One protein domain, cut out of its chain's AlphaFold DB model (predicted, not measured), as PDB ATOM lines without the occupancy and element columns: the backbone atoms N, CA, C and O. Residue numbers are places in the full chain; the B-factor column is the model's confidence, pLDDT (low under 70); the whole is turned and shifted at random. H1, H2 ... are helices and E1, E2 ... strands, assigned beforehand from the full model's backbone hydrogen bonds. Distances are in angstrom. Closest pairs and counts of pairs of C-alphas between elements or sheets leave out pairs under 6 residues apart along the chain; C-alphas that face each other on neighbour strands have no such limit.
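Overview. This is residues 81 to 178 of the 372 residues of an uncharacterized protein of Actinopolyspora alba (UniProt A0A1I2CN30). A long strand, E4, bends sharply and joins two parts: a small antiparallel sheet of E2, E1, the last part of E4 and E5, with helix H1 over one face, and an arm made by the hairpin of E3 and the first part of E4, which reaches away and gives the model much of its length. Together the strands make one branched, strongly twisted sheet. The printed part has 98 residues with one named helix and five named strands, in the order E1 E2 H1 E3 E4 E5, and its class is mostly strand. It is loose, with a radius of gyration of the C-alphas of 15.8 A, and elongated, spanning 47 by 29 by 19 A.

Arrangement. E4, residues 145 to 161, bends by 93 degrees at residue 151 and has three neighbours in staggered pairing. On one side of it is E1, residues 81 to 87, antiparallel at 126 degrees, with N 84 and O 158 2.8 A apart, within hydrogen-bond range. On the other side are E3, residues 128 to 138, beside residues 145 to 153, and E5, residues 164 to 168, beside residues 157 to 161. E3 and E4 form a hairpin, with N 133 and O 148 within hydrogen-bond range at 2.7 A. E4 and E5 form another, with N 159 and O 166 at 2.8 A; E3 E4 E5 is a meander, each strand the antiparallel neighbour of the one before. E2, residues 100 to 106, is an edge strand in a hairpin with E1, at 160 degrees, with N 83 and O 103 at 2.8 A. E3 is apart from E1, E2 and E5. H1, residues 113 to 122, is on the sheet at a height of 10.0 A, over E4 and only just over E1, on which 3 of its C-alphas fall. It runs slantwise to the strands, at 38 degrees to E4 on the local plane. The closest C-alphas of H1 and E5 are those of Ile 120 and Ile 168, 6.6 A apart. In H1 every O i to N i+4 pair is within hydrogen-bond range.

Along the chain. E1 begins at C-alpha 81, (18.865, -2.445, -26.979), and is 19.8 A long; E2 is 19.4 A. H1 measures 14.3 A and E3 26.5 A. E4, the longest strand, runs 33.2 A from C-alpha 145 at (40.922, -21.834, -23.208). E5 measures 12.6 A and ends at C-alpha 168, (18.350, -1.800, -13.480).

Size, cuts and confidence. The C-alphas of Thr 141 and Glu 176, the two farthest apart, are 49.3 A from each other. The printed part has no cut. The link from E1 to E2, residues 88 to 99, is long. The mean pLDDT of the printed part is 81.3; residues 91 to 92, 94 to 100 and 176 to 178 are under 70.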
ATOM      1  N   GLY A  81      18.520  -2.703 -28.362       88.00
ATOM      2  CA  GLY A  81      18.865  -2.445 -26.979       88.00
ATOM      3  C   GLY A  81      19.922  -3.409 -26.469       88.00
ATOM      4  O   GLY A  81      20.188  -4.467 -27.048       88.00
ATOM      5  N   ARG A  82      20.599  -2.980 -25.409       87.00
ATOM      6  CA  ARG A  82      21.761  -3.672 -24.859       87.00
ATOM      7  C   ARG A  82      21.720  -3.653 -23.340       87.00
ATOM      8  O   ARG A  82      21.582  -2.585 -22.759       87.00
ATOM      9  N   VAL A  83      21.908  -4.805 -22.702       87.75
ATOM     10  CA  VAL A  83      22.118  -4.915 -21.256       87.75
ATOM     11  C   VAL A  83      23.565  -5.313 -20.997       87.75
ATOM     12  O   VAL A  83      24.047  -6.323 -21.506       87.75
ATOM     13  N   GLU A  84      24.263  -4.517 -20.198       87.25
ATOM     14  CA  GLU A  84      25.610  -4.810 -19.721       87.25
ATOM     15  C   GLU A  84      25.557  -5.271 -18.264       87.25
ATOM     16  O   GLU A  84      25.112  -4.541 -17.376       87.25
ATOM     17  N   PHE A  85      26.039  -6.486 -18.011       86.38
ATOM     18  CA  PHE A  85      26.079  -7.094 -16.686       86.38
ATOM     19  C   PHE A  85      27.440  -6.924 -16.035       86.38
ATOM     20  O   PHE A  85      28.480  -7.040 -16.681       86.38
ATOM     21  N   SER A  86      27.428  -6.743 -14.720       85.88
ATOM     22  CA  SER A  86      28.599  -6.941 -13.870       85.88
ATOM     23  C   SER A  86      28.316  -8.070 -12.891       85.88
ATOM     24  O   SER A  86      27.289  -8.062 -12.211       85.88
ATOM     25  N   TYR A  87      29.230  -9.034 -12.807       85.25
ATOM     26  CA  TYR A  87      29.078 -10.213 -11.958       85.25
ATOM     27  C   TYR A  87      30.015 -10.190 -10.760       85.25
ATOM     28  O   TYR A  87      31.082  -9.570 -10.774       85.25
ATOM     29  N   GLN A  88      29.625 -10.940  -9.738       84.19
ATOM     30  CA  GLN A  88      30.524 -11.315  -8.666       84.19
ATOM     31  C   GLN A  88      31.618 -12.227  -9.216       84.19
ATOM     32  O   GLN A  88      31.362 -13.086 -10.062       84.19
ATOM     33  N   ARG A  89      32.840 -12.046  -8.710       80.00
ATOM     34  CA  ARG A  89      33.958 -12.931  -9.030       80.00
ATOM     35  C   ARG A  89      33.587 -14.375  -8.666       80.00
ATOM     36  O   ARG A  89      33.174 -14.604  -7.527       80.00
ATOM     37  N   PRO A  90      33.756 -15.340  -9.585       75.62
ATOM     38  CA  PRO A  90      33.624 -16.750  -9.252       75.62
ATOM     39  C   PRO A  90      34.655 -17.133  -8.186       75.62
ATOM     40  O   PRO A  90      35.812 -16.712  -8.261       75.62
ATOM     41  N   ALA A  91      34.257 -17.951  -7.210       69.44
ATOM     42  CA  ALA A  91      35.190 -18.488  -6.224       69.44
ATOM     43  C   ALA A  91      36.338 -19.235  -6.930       69.44
ATOM     44  O   ALA A  91      36.096 -20.014  -7.851       69.44
ATOM     45  N   GLY A  92      37.583 -18.967  -6.529       68.06
ATOM     46  CA  GLY A  92      38.778 -19.594  -7.107       68.06
ATOM     47  C   GLY A  92      39.239 -19.053  -8.468       68.06
ATOM     48  O   GLY A  92      40.327 -19.411  -8.900       68.06
ATOM     49  N   SER A  93      38.492 -18.162  -9.133       71.38
ATOM     50  CA  SER A  93      39.002 -17.493 -10.341       71.38
ATOM     51  C   SER A  93      40.061 -16.462  -9.962       71.38
ATOM     52  O   SER A  93      39.826 -15.710  -9.022       71.38
ATOM     53  N   SER A  94      41.179 -16.349 -10.683       69.50
ATOM     54  CA  SER A  94      42.163 -15.257 -10.541       69.50
ATOM     55  C   SER A  94      41.770 -13.982 -11.304       69.50
ATOM     56  O   SER A  94      42.375 -12.929 -11.092       69.50
ATOM     57  N   THR A  95      40.739 -14.042 -12.155       66.00
ATOM     58  CA  THR A  95      40.331 -12.910 -12.993       66.00
ATOM     59  C   THR A  95      39.772 -11.759 -12.154       66.00
ATOM     60  O   THR A  95      39.059 -11.948 -11.161       66.00
ATOM     61  N   ARG A  96      40.111 -10.521 -12.543       58.81
ATOM     62  CA  ARG A  96      39.580  -9.307 -11.908       58.81
ATOM     63  C   ARG A  96      38.053  -9.323 -12.027       58.81
ATOM     64  O   ARG A  96      37.524  -9.551 -13.113       58.81
ATOM     65  N   SER A  97      37.339  -9.052 -10.930       57.28
ATOM     66  CA  SER A  97      35.884  -8.854 -10.945       57.28
ATOM     67  C   SER A  97      35.544  -7.669 -11.853       57.28
ATOM     68  O   SER A  97      35.657  -6.509 -11.459       57.28
ATOM     69  N   GLY A  98      35.228  -7.964 -13.104       51.47
ATOM     70  CA  GLY A  98      35.017  -6.957 -14.140       51.47
ATOM     71  C   GLY A  98      34.698  -7.549 -15.506       51.47
ATOM     72  O   GLY A  98      34.682  -6.814 -16.488       51.47
ATOM     73  N   GLN A  99      34.451  -8.859 -15.587       57.50
ATOM     74  CA  GLN A  99      33.995  -9.488 -16.814       57.50
ATOM     75  C   GLN A  99      32.580  -8.974 -17.097       57.50
ATOM     76  O   GLN A  99      31.624  -9.328 -16.404       57.50
ATOM     77  N   ARG A 100      32.480  -8.048 -18.055       66.88
ATOM     78  CA  ARG A 100      31.213  -7.474 -18.503       66.88
ATOM     79  C   ARG A 100      30.648  -8.411 -19.556       66.88
ATOM     80  O   ARG A 100      31.263  -8.580 -20.606       66.88
ATOM     81  N   ALA A 101      29.518  -9.048 -19.266       73.44
ATOM     82  CA  ALA A 101      28.757  -9.699 -20.325       73.44
ATOM     83  C   ALA A 101      27.795  -8.682 -20.911       73.44
ATOM     84  O   ALA A 101      27.179  -7.900 -20.188       73.44
ATOM     85  N   THR A 102      27.658  -8.729 -22.222       78.69
ATOM     86  CA  THR A 102      26.727  -7.891 -22.950       78.69
ATOM     87  C   THR A 102      25.679  -8.803 -23.555       78.69
ATOM     88  O   THR A 102      26.013  -9.697 -24.329       78.69
ATOM     89  N   TYR A 103      24.425  -8.576 -23.194       81.81
ATOM     90  CA  TYR A 103      23.287  -9.120 -23.913       81.81
ATOM     91  C   TYR A 103      22.745  -8.034 -24.834       81.81
ATOM     92  O   TYR A 103      22.651  -6.872 -24.439       81.81
ATOM     93  N   GLN A 104      22.414  -8.400 -26.062       83.69
ATOM     94  CA  GLN A 104      21.879  -7.477 -27.050       83.69
ATOM     95  C   GLN A 104      20.627  -8.087 -27.660       83.69
ATOM     96  O   GLN A 104      20.585  -9.288 -27.926       83.69
ATOM     97  N   TRP A 105      19.632  -7.246 -27.903       84.69
ATOM     98  CA  TRP A 105      18.469  -7.587 -28.702       84.69
ATOM     99  C   TRP A 105      18.336  -6.605 -29.854       84.69
ATOM    100  O   TRP A 105      18.687  -5.425 -29.759       84.69
ATOM    101  N   THR A 106      17.810  -7.130 -30.947       87.25
ATOM    102  CA  THR A 106      17.562  -6.407 -32.182       87.25
ATOM    103  C   THR A 106      16.116  -6.638 -32.571       87.25
ATOM    104  O   THR A 106      15.619  -7.761 -32.489       87.25
ATOM    105  N   SER A 107      15.443  -5.581 -33.000       87.62
ATOM    106  CA  SER A 107      14.056  -5.621 -33.436       87.62
ATOM    107  C   SER A 107      13.919  -4.983 -34.811       87.62
ATOM    108  O   SER A 107      14.626  -4.041 -35.154       87.62
ATOM    109  N   ARG A 108      12.987  -5.514 -35.604       88.69
ATOM    110  CA  ARG A 108      12.631  -4.991 -36.932       88.69
ATOM    111  C   ARG A 108      11.796  -3.715 -36.856       88.69
ATOM    112  O   ARG A 108      11.703  -3.002 -37.841       88.69
ATOM    113  N   VAL A 109      11.186  -3.471 -35.701       89.50
ATOM    114  CA  VAL A 109      10.358  -2.306 -35.367       89.50
ATOM    115  C   VAL A 109      10.845  -1.711 -34.044       89.50
ATOM    116  O   VAL A 109      11.487  -2.440 -33.277       89.50
ATOM    117  N   PRO A 110      10.540  -0.441 -33.732       89.50
ATOM    118  CA  PRO A 110      10.856   0.120 -32.425       89.50
ATOM    119  C   PRO A 110      10.314  -0.764 -31.292       89.50
ATOM    120  O   PRO A 110       9.166  -1.207 -31.316       89.50
ATOM    121  N   ILE A 111      11.172  -1.070 -30.326       88.44
ATOM    122  CA  ILE A 111      10.879  -1.933 -29.186       88.44
ATOM    123  C   ILE A 111       9.829  -1.242 -28.313       88.44
ATOM    124  O   ILE A 111      10.014  -0.098 -27.895       88.44
ATOM    125  N   SER A 112       8.742  -1.955 -28.015       88.31
ATOM    126  CA  SER A 112       7.673  -1.455 -27.155       88.31
ATOM    127  C   SER A 112       8.123  -1.304 -25.701       88.31
ATOM    128  O   SER A 112       9.058  -1.966 -25.238       88.31
ATOM    129  N   HIS A 113       7.412  -0.458 -24.952       85.88
ATOM    130  CA  HIS A 113       7.654  -0.283 -23.521       85.88
ATOM    131  C   HIS A 113       7.476  -1.593 -22.741       85.88
ATOM    132  O   HIS A 113       8.346  -1.968 -21.965       85.88
ATOM    133  N   GLU A 114       6.420  -2.349 -23.045       88.19
ATOM    134  CA  GLU A 114       6.133  -3.659 -22.441       88.19
ATOM    135  C   GLU A 114       7.300  -4.641 -22.612       88.19
ATOM    136  O   GLU A 114       7.700  -5.341 -21.681       88.19
ATOM    137  N   ARG A 115       7.921  -4.659 -23.799       87.38
ATOM    138  CA  ARG A 115       9.080  -5.520 -24.051       87.38
ATOM    139  C   ARG A 115      10.299  -5.078 -23.242       87.38
ATOM    140  O   ARG A 115      11.099  -5.921 -22.838       87.38
ATOM    141  N   ILE A 116      10.458  -3.778 -23.005       87.62
ATOM    142  CA  ILE A 116      11.522  -3.241 -22.149       87.62
ATOM    143  C   ILE A 116      11.289  -3.657 -20.694       87.62
ATOM    144  O   ILE A 116      12.230  -4.132 -20.057       87.62
ATOM    145  N   GLU A 117      10.062  -3.557 -20.187       87.31
ATOM    146  CA  GLU A 117       9.690  -4.022 -18.843       87.31
ATOM    147  C   GLU A 117       9.981  -5.515 -18.653       87.31
ATOM    148  O   GLU A 117      10.624  -5.909 -17.677       87.31
ATOM    149  N   GLU A 118       9.628  -6.354 -19.630       88.62
ATOM    150  CA  GLU A 118       9.951  -7.785 -19.596       88.62
ATOM    151  C   GLU A 118      11.468  -8.031 -19.502       88.62
ATOM    152  O   GLU A 118      11.933  -8.860 -18.711       88.62
ATOM    153  N   ILE A 119      12.267  -7.291 -20.278       86.31
ATOM    154  CA  ILE A 119      13.736  -7.374 -20.256       86.31
ATOM    155  C   ILE A 119      14.271  -6.971 -18.879       86.31
ATOM    156  O   ILE A 119      15.133  -7.659 -18.325       86.31
ATOM    157  N   ILE A 120      13.749  -5.890 -18.301       88.44
ATOM    158  CA  ILE A 120      14.134  -5.406 -16.973       88.44
ATOM    159  C   ILE A 120      13.855  -6.471 -15.911       88.44
ATOM    160  O   ILE A 120      14.741  -6.802 -15.114       88.44
ATOM    161  N   HIS A 121      12.662  -7.064 -15.941       86.56
ATOM    162  CA  HIS A 121      12.272  -8.133 -15.029       86.56
ATOM    163  C   HIS A 121      13.076  -9.412 -15.235       86.56
ATOM    164  O   HIS A 121      13.359 -10.120 -14.270       86.56
ATOM    165  N   ARG A 122      13.477  -9.741 -16.465       86.50
ATOM    166  CA  ARG A 122      14.322 -10.910 -16.747       86.50
ATOM    167  C   ARG A 122      15.741 -10.728 -16.200       86.50
ATOM    168  O   ARG A 122      16.320 -11.679 -15.675       86.50
ATOM    169  N   HIS A 123      16.274  -9.512 -16.280       86.19
ATOM    170  CA  HIS A 123      17.689  -9.202 -16.058       86.19
ATOM    171  C   HIS A 123      17.982  -8.417 -14.771       86.19
ATOM    172  O   HIS A 123      19.061  -7.843 -14.612       86.19
ATOM    173  N   THR A 124      17.044  -8.439 -13.830       88.44
ATOM    174  CA  THR A 124      17.156  -7.797 -12.521       88.44
ATOM    175  C   THR A 124      18.392  -8.288 -11.739       88.44
ATOM    176  O   THR A 124      18.567  -9.502 -11.560       88.44
ATOM    177  N   PRO A 125      19.266  -7.382 -11.249       88.75
ATOM    178  CA  PRO A 125      20.401  -7.743 -10.403       88.75
ATOM    179  C   PRO A 125      20.003  -8.452  -9.107       88.75
ATOM    180  O   PRO A 125      18.885  -8.331  -8.623       88.75
ATOM    181  N   GLY A 126      20.942  -9.193  -8.521       85.25
ATOM    182  CA  GLY A 126      20.700 -10.032  -7.344       85.25
ATOM    183  C   GLY A 126      20.361 -11.483  -7.684       85.25
ATOM    184  O   GLY A 126      20.560 -12.360  -6.842       85.25
ATOM    185  N   ARG A 127      19.959 -11.758  -8.929       84.44
ATOM    186  CA  ARG A 127      19.794 -13.116  -9.454       84.44
ATOM    187  C   ARG A 127      21.142 -13.781  -9.725       84.44
ATOM    188  O   ARG A 127      22.163 -13.124  -9.936       84.44
ATOM    189  N   TYR A 128      21.123 -15.108  -9.738       85.25
ATOM    190  CA  TYR A 128      22.264 -15.920 -10.135       85.25
ATOM    191  C   TYR A 128      22.057 -16.437 -11.555       85.25
ATOM    192  O   TYR A 128      20.987 -16.957 -11.855       85.25
ATOM    193  N   THR A 129      23.087 -16.355 -12.391       81.75
ATOM    194  CA  THR A 129      23.089 -16.917 -13.748       81.75
ATOM    195  C   THR A 129      24.287 -17.838 -13.937       81.75
ATOM    196  O   THR A 129      25.299 -17.687 -13.249       81.75
ATOM    197  N   LEU A 130      24.175 -18.804 -14.847       81.62
ATOM    198  CA  LEU A 130      25.320 -19.582 -15.307       81.62
ATOM    199  C   LEU A 130      26.106 -18.734 -16.307       81.62
ATOM    200  O   LEU A 130      25.548 -18.281 -17.304       81.62
ATOM    201  N   THR A 131      27.388 -18.520 -16.030       77.56
ATOM    202  CA  THR A 131      28.285 -17.764 -16.906       77.56
ATOM    203  C   THR A 131      29.555 -18.578 -17.129       77.56
ATOM    204  O   THR A 131      30.062 -19.171 -16.169       77.56
ATOM    205  N   PRO A 132      30.082 -18.626 -18.366       75.38
ATOM    206  CA  PRO A 132      31.365 -19.258 -18.628       75.38
ATOM    207  C   PRO A 132      32.480 -18.484 -17.925       75.38
ATOM    208  O   PRO A 132      32.556 -17.256 -18.011       75.38
ATOM    209  N   ILE A 133      33.352 -19.209 -17.240       73.69
ATOM    210  CA  ILE A 133      34.551 -18.696 -16.596       73.69
ATOM    211  C   ILE A 133      35.765 -19.259 -17.324       73.69
ATOM    212  O   ILE A 133      35.815 -20.447 -17.634       73.69
ATOM    213  N   ASP A 134      36.732 -18.399 -17.621       73.25
ATOM    214  CA  ASP A 134      38.022 -18.855 -18.128       73.25
ATOM    215  C   ASP A 134      38.777 -19.511 -16.972       73.25
ATOM    216  O   ASP A 134      39.087 -18.862 -15.969       73.25
ATOM    217  N   THR A 135      39.001 -20.815 -17.087       72.50
ATOM    218  CA  THR A 135      39.707 -21.588 -16.063       72.50
ATOM    219  C   THR A 135      41.226 -21.434 -16.167       72.50
ATOM    220  O   THR A 135      41.940 -21.869 -15.264       72.50
ATOM    221  N   GLY A 136      41.737 -20.826 -17.247       73.69
ATOM    222  CA  GLY A 136      43.162 -20.766 -17.577       73.69
ATOM    223  C   GLY A 136      43.741 -22.091 -18.086       73.69
ATOM    224  O   GLY A 136      44.878 -22.111 -18.554       73.69
ATOM    225  N   ALA A 137      42.979 -23.189 -18.028       79.12
ATOM    226  CA  ALA A 137      43.352 -24.456 -18.639       79.12
ATOM    227  C   ALA A 137      43.145 -24.376 -20.155       79.12
ATOM    228  O   ALA A 137      42.140 -23.840 -20.621       79.12
ATOM    229  N   LEU A 138      44.083 -24.923 -20.924       84.12
ATOM    230  CA  LEU A 138      43.926 -25.084 -22.364       84.12
ATOM    231  C   LEU A 138      43.418 -26.494 -22.656       84.12
ATOM    232  O   LEU A 138      43.906 -27.467 -22.082       84.12
ATOM    233  N   ASP A 139      42.440 -26.594 -23.548       84.12
ATOM    234  CA  ASP A 139      41.963 -27.858 -24.082       84.12
ATOM    235  C   ASP A 139      43.142 -28.546 -24.789       84.12
ATOM    236  O   ASP A 139      43.718 -27.962 -25.713       84.12
ATOM    237  N   PRO A 140      43.521 -29.768 -24.380       85.44
ATOM    238  CA  PRO A 140      44.679 -30.459 -24.939       85.44
ATOM    239  C   PRO A 140      44.523 -30.792 -26.429       85.44
ATOM    240  O   PRO A 140      45.524 -31.017 -27.104       85.44
ATOM    241  N   THR A 141      43.295 -30.821 -26.952       86.00
ATOM    242  CA  THR A 141      43.010 -31.145 -28.357       86.00
ATOM    243  C   THR A 141      42.929 -29.909 -29.246       86.00
ATOM    244  O   THR A 141      43.431 -29.924 -30.368       86.00
ATOM    245  N   THR A 142      42.325 -28.821 -28.759       87.81
ATOM    246  CA  THR A 142      42.115 -27.600 -29.558       87.81
ATOM    247  C   THR A 142      43.093 -26.473 -29.231       87.81
ATOM    248  O   THR A 142      43.154 -25.486 -29.967       87.81
ATOM    249  N   GLY A 143      43.846 -26.586 -28.133       83.81
ATOM    250  CA  GLY A 143      44.740 -25.545 -27.621       83.81
ATOM    251  C   GLY A 143      44.015 -24.276 -27.164       83.81
ATOM    252  O   GLY A 143      44.656 -23.250 -26.942       83.81
ATOM    253  N   ARG A 144      42.679 -24.302 -27.063       80.88
ATOM    254  CA  ARG A 144      41.853 -23.145 -26.695       80.88
ATOM    255  C   ARG A 144      41.592 -23.110 -25.190       80.88
ATOM    256  O   ARG A 144      41.556 -24.169 -24.572       80.88
ATOM    257  N   PRO A 145      41.350 -21.928 -24.599       77.00
ATOM    258  CA  PRO A 145      40.922 -21.834 -23.208       77.00
ATOM    259  C   PRO A 145      39.656 -22.655 -22.955       77.00
ATOM    260  O   PRO A 145      38.674 -22.541 -23.693       77.00
ATOM    261  N   VAL A 146      39.683 -23.476 -21.908       80.38
ATOM    262  CA  VAL A 146      38.524 -24.223 -21.423       80.38
ATOM    263  C   VAL A 146      37.668 -23.287 -20.584       80.38
ATOM    264  O   VAL A 146      38.115 -22.734 -19.570       80.38
ATOM    265  N   TYR A 147      36.411 -23.150 -20.991       80.25
ATOM    266  CA  TYR A 147      35.415 -22.391 -20.255       80.25
ATOM    267  C   TYR A 147      34.557 -23.329 -19.401       80.25
ATOM    268  O   TYR A 147      33.880 -24.205 -19.932       80.25
ATOM    269  N   GLU A 148      34.549 -23.129 -18.084       78.81
ATOM    270  CA  GLU A 148      33.641 -23.837 -17.172       78.81
ATOM    271  C   GLU A 148      32.402 -22.972 -16.920       78.81
ATOM    272  O   GLU A 148      32.516 -21.769 -16.700       78.81
ATOM    273  N   LEU A 149      31.199 -23.544 -16.929       82.06
ATOM    274  CA  LEU A 149      29.992 -22.803 -16.560       82.06
ATOM    275  C   LEU A 149      29.834 -22.795 -15.040       82.06
ATOM    276  O   LEU A 149      29.647 -23.845 -14.429       82.06
ATOM    277  N   ARG A 150      29.845 -21.607 -14.425       79.19
ATOM    278  CA  ARG A 150      29.574 -21.456 -12.988       79.19
ATOM    279  C   ARG A 150      28.422 -20.512 -12.709       79.19
ATOM    280  O   ARG A 150      28.202 -19.527 -13.411       79.19
ATOM    281  N   ARG A 151      27.708 -20.803 -11.621       85.19
ATOM    282  CA  ARG A 151      26.641 -19.952 -11.100       85.19
ATOM    283  C   ARG A 151      27.254 -18.714 -10.435       85.19
ATOM    284  O   ARG A 151      27.914 -18.830  -9.405       85.19
ATOM    285  N   VAL A 152      27.025 -17.533 -11.006       84.62
ATOM    286  CA  VAL A 152      27.541 -16.243 -10.520       84.62
ATOM    287  C   VAL A 152      26.408 -15.265 -10.230       84.62
ATOM    288  O   VAL A 152      25.399 -15.233 -10.935       84.62
ATOM    289  N   LYS A 153      26.568 -14.457  -9.177       87.62
ATOM    290  CA  LYS A 153      25.595 -13.423  -8.805       87.62
ATOM    291  C   LYS A 153      25.755 -12.196  -9.698       87.62
ATOM    292  O   LYS A 153      26.865 -11.684  -9.849       87.62
ATOM    293  N   VAL A 154      24.650 -11.688 -10.237       87.62
ATOM    294  CA  VAL A 154      24.604 -10.391 -10.925       87.62
ATOM    295  C   VAL A 154      24.670  -9.279  -9.877       87.62
ATOM    296  O   VAL A 154      23.798  -9.188  -9.013       87.62
ATOM    297  N   LEU A 155      25.696  -8.433  -9.945       87.12
ATOM    298  CA  LEU A 155      25.889  -7.296  -9.036       87.12
ATOM    299  C   LEU A 155      25.193  -6.032  -9.539       87.12
ATOM    300  O   LEU A 155      24.635  -5.269  -8.754       87.12
ATOM    301  N   SER A 156      25.231  -5.800 -10.847       86.94
ATOM    302  CA  SER A 156      24.558  -4.674 -11.489       86.94
ATOM    303  C   SER A 156      24.254  -4.986 -12.947       86.94
ATOM    304  O   SER A 156      24.965  -5.772 -13.578       86.94
ATOM    305  N   ALA A 157      23.221  -4.337 -13.475       89.31
ATOM    306  CA  ALA A 157      22.867  -4.369 -14.884       89.31
ATOM    307  C   ALA A 157      22.568  -2.941 -15.362       89.31
ATOM    308  O   ALA A 157      21.888  -2.177 -14.672       89.31
ATOM    309  N   GLU A 158      23.113  -2.576 -16.518       88.44
ATOM    310  CA  GLU A 158      22.897  -1.287 -17.180       88.44
ATOM    311  C   GLU A 158      22.224  -1.546 -18.525       88.44
ATOM    312  O   GLU A 158      22.748  -2.310 -19.334       88.44
ATOM    313  N   ILE A 159      21.067  -0.931 -18.758       88.31
ATOM    314  CA  ILE A 159      20.323  -1.034 -20.010       88.31
ATOM    315  C   ILE A 159      20.536   0.223 -20.851       88.31
ATOM    316  O   ILE A 159      20.415   1.344 -20.365       88.31
ATOM    317  N   TYR A 160      20.850   0.026 -22.125       87.25
ATOM    318  CA  TYR A 160      20.969   1.059 -23.143       87.25
ATOM    319  C   TYR A 160      19.832   0.850 -24.143       87.25
ATOM    320  O   TYR A 160      19.768  -0.201 -24.785       87.25
ATOM    321  N   TYR A 161      18.937   1.827 -24.244       85.00
ATOM    322  CA  TYR A 161      17.808   1.857 -25.180       85.00
ATOM    323  C   TYR A 161      17.492   3.318 -25.546       85.00
ATOM    324  O   TYR A 161      18.263   4.198 -25.162       85.00
ATOM    325  N   TYR A 162      16.407   3.589 -26.280       79.00
ATOM    326  CA  TYR A 162      16.110   4.916 -26.853       79.00
ATOM    327  C   TYR A 162      16.143   6.081 -25.848       79.00
ATOM    328  O   TYR A 162      16.531   7.195 -26.194       79.00
ATOM    329  N   ASP A 163      15.850   5.818 -24.572       76.88
ATOM    330  CA  ASP A 163      15.934   6.807 -23.493       76.88
ATOM    331  C   ASP A 163      17.342   7.001 -22.910       76.88
ATOM    332  O   ASP A 163      17.504   7.750 -21.946       76.88
ATOM    333  N   GLY A 164      18.374   6.374 -23.464       77.81
ATOM    334  CA  GLY A 164      19.745   6.415 -22.963       77.81
ATOM    335  C   GLY A 164      20.049   5.366 -21.883       77.81
ATOM    336  O   GLY A 164      19.234   4.484 -21.602       77.81
ATOM    337  N   PRO A 165      21.254   5.418 -21.284       82.69
ATOM    338  CA  PRO A 165      21.679   4.445 -20.290       82.69
ATOM    339  C   PRO A 165      20.925   4.615 -18.969       82.69
ATOM    340  O   PRO A 165      20.948   5.684 -18.349       82.69
ATOM    341  N   ARG A 166      20.319   3.530 -18.498       85.19
ATOM    342  CA  ARG A 166      19.669   3.444 -17.188       85.19
ATOM    343  C   ARG A 166      20.188   2.239 -16.422       85.19
ATOM    344  O   ARG A 166      20.583   1.234 -17.012       85.19
ATOM    345  N   ARG A 167      20.199   2.325 -15.094       88.12
ATOM    346  CA  ARG A 167      20.573   1.193 -14.245       88.12
ATOM    347  C   ARG A 167      19.323   0.408 -13.882       88.12
ATOM    348  O   ARG A 167      18.342   1.001 -13.449       88.12
ATOM    349  N   ILE A 168      19.379  -0.913 -14.019       89.19
ATOM    350  CA  ILE A 168      18.350  -1.800 -13.480       89.19
ATOM    351  C   ILE A 168      18.693  -2.045 -12.010       89.19
ATOM    352  O   ILE A 168      19.792  -2.508 -11.687       89.19
ATOM    353  N   HIS A 169      17.777  -1.701 -11.118       86.31
ATOM    354  CA  HIS A 169      17.891  -1.969  -9.692       86.31
ATOM    355  C   HIS A 169      17.431  -3.391  -9.356       86.31
ATOM    356  O   HIS A 169      16.816  -4.074 -10.169       86.31
ATOM    357  N   ALA A 170      17.781  -3.867  -8.159       84.38
ATOM    358  CA  ALA A 170      17.465  -5.229  -7.716       84.38
ATOM    359  C   ALA A 170      15.958  -5.470  -7.483       84.38
ATOM    360  O   ALA A 170      15.523  -6.615  -7.439       84.38
ATOM    361  N   ASP A 171      15.178  -4.402  -7.344       83.00
ATOM    362  CA  ASP A 171      13.712  -4.390  -7.283       83.00
ATOM    363  C   ASP A 171      13.053  -4.433  -8.676       83.00
ATOM    364  O   ASP A 171      11.833  -4.502  -8.780       83.00
ATOM    365  N   GLY A 172      13.846  -4.418  -9.754       79.69
ATOM    366  CA  GLY A 172      13.339  -4.380 -11.121       79.69
ATOM    367  C   GLY A 172      12.910  -2.985 -11.571       79.69
ATOM    368  O   GLY A 172      12.260  -2.871 -12.604       79.69
ATOM    369  N   LEU A 173      13.278  -1.930 -10.841       82.38
ATOM    370  CA  LEU A 173      13.033  -0.554 -11.260       82.38
ATOM    371  C   LEU A 173      14.222   0.004 -12.048       82.38
ATOM    372  O   LEU A 173      15.384  -0.350 -11.819       82.38
ATOM    373  N   LEU A 174      13.936   0.900 -12.990       82.75
ATOM    374  CA  LEU A 174      14.969   1.664 -13.679       82.75
ATOM    375  C   LEU A 174      15.321   2.915 -12.887       82.75
ATOM    376  O   LEU A 174      14.444   3.671 -12.479       82.75
ATOM    377  N   SER A 175      16.617   3.174 -12.744       80.81
ATOM    378  CA  SER A 175      17.084   4.468 -12.267       80.81
ATOM    379  C   SER A 175      16.705   5.572 -13.255       80.81
ATOM    380  O   SER A 175      16.579   5.348 -14.469       80.81
ATOM    381  N   GLU A 176      16.646   6.807 -12.762       67.56
ATOM    382  CA  GLU A 176      16.823   7.972 -13.630       67.56
ATOM    383  C   GLU A 176      18.159   7.855 -14.385       67.56
ATOM    384  O   GLU A 176      19.072   7.144 -13.936       67.56
ATOM    385  N   ARG A 177      18.246   8.481 -15.573       66.56
ATOM    386  CA  ARG A 177      19.423   8.416 -16.463       66.56
ATOM    387  C   ARG A 177      20.702   8.489 -15.639       66.56
ATOM    388  O   ARG A 177      20.877   9.432 -14.869       66.56
ATOM    389  N   ILE A 178      21.591   7.508 -15.805       61.69
ATOM    390  CA  ILE A 178      22.858   7.504 -15.070       61.69
ATOM    391  C   ILE A 178      23.593   8.791 -15.469       61.69
ATOM    392  O   ILE A 178      23.886   8.952 -16.660       61.69
TER     393      ILE A 178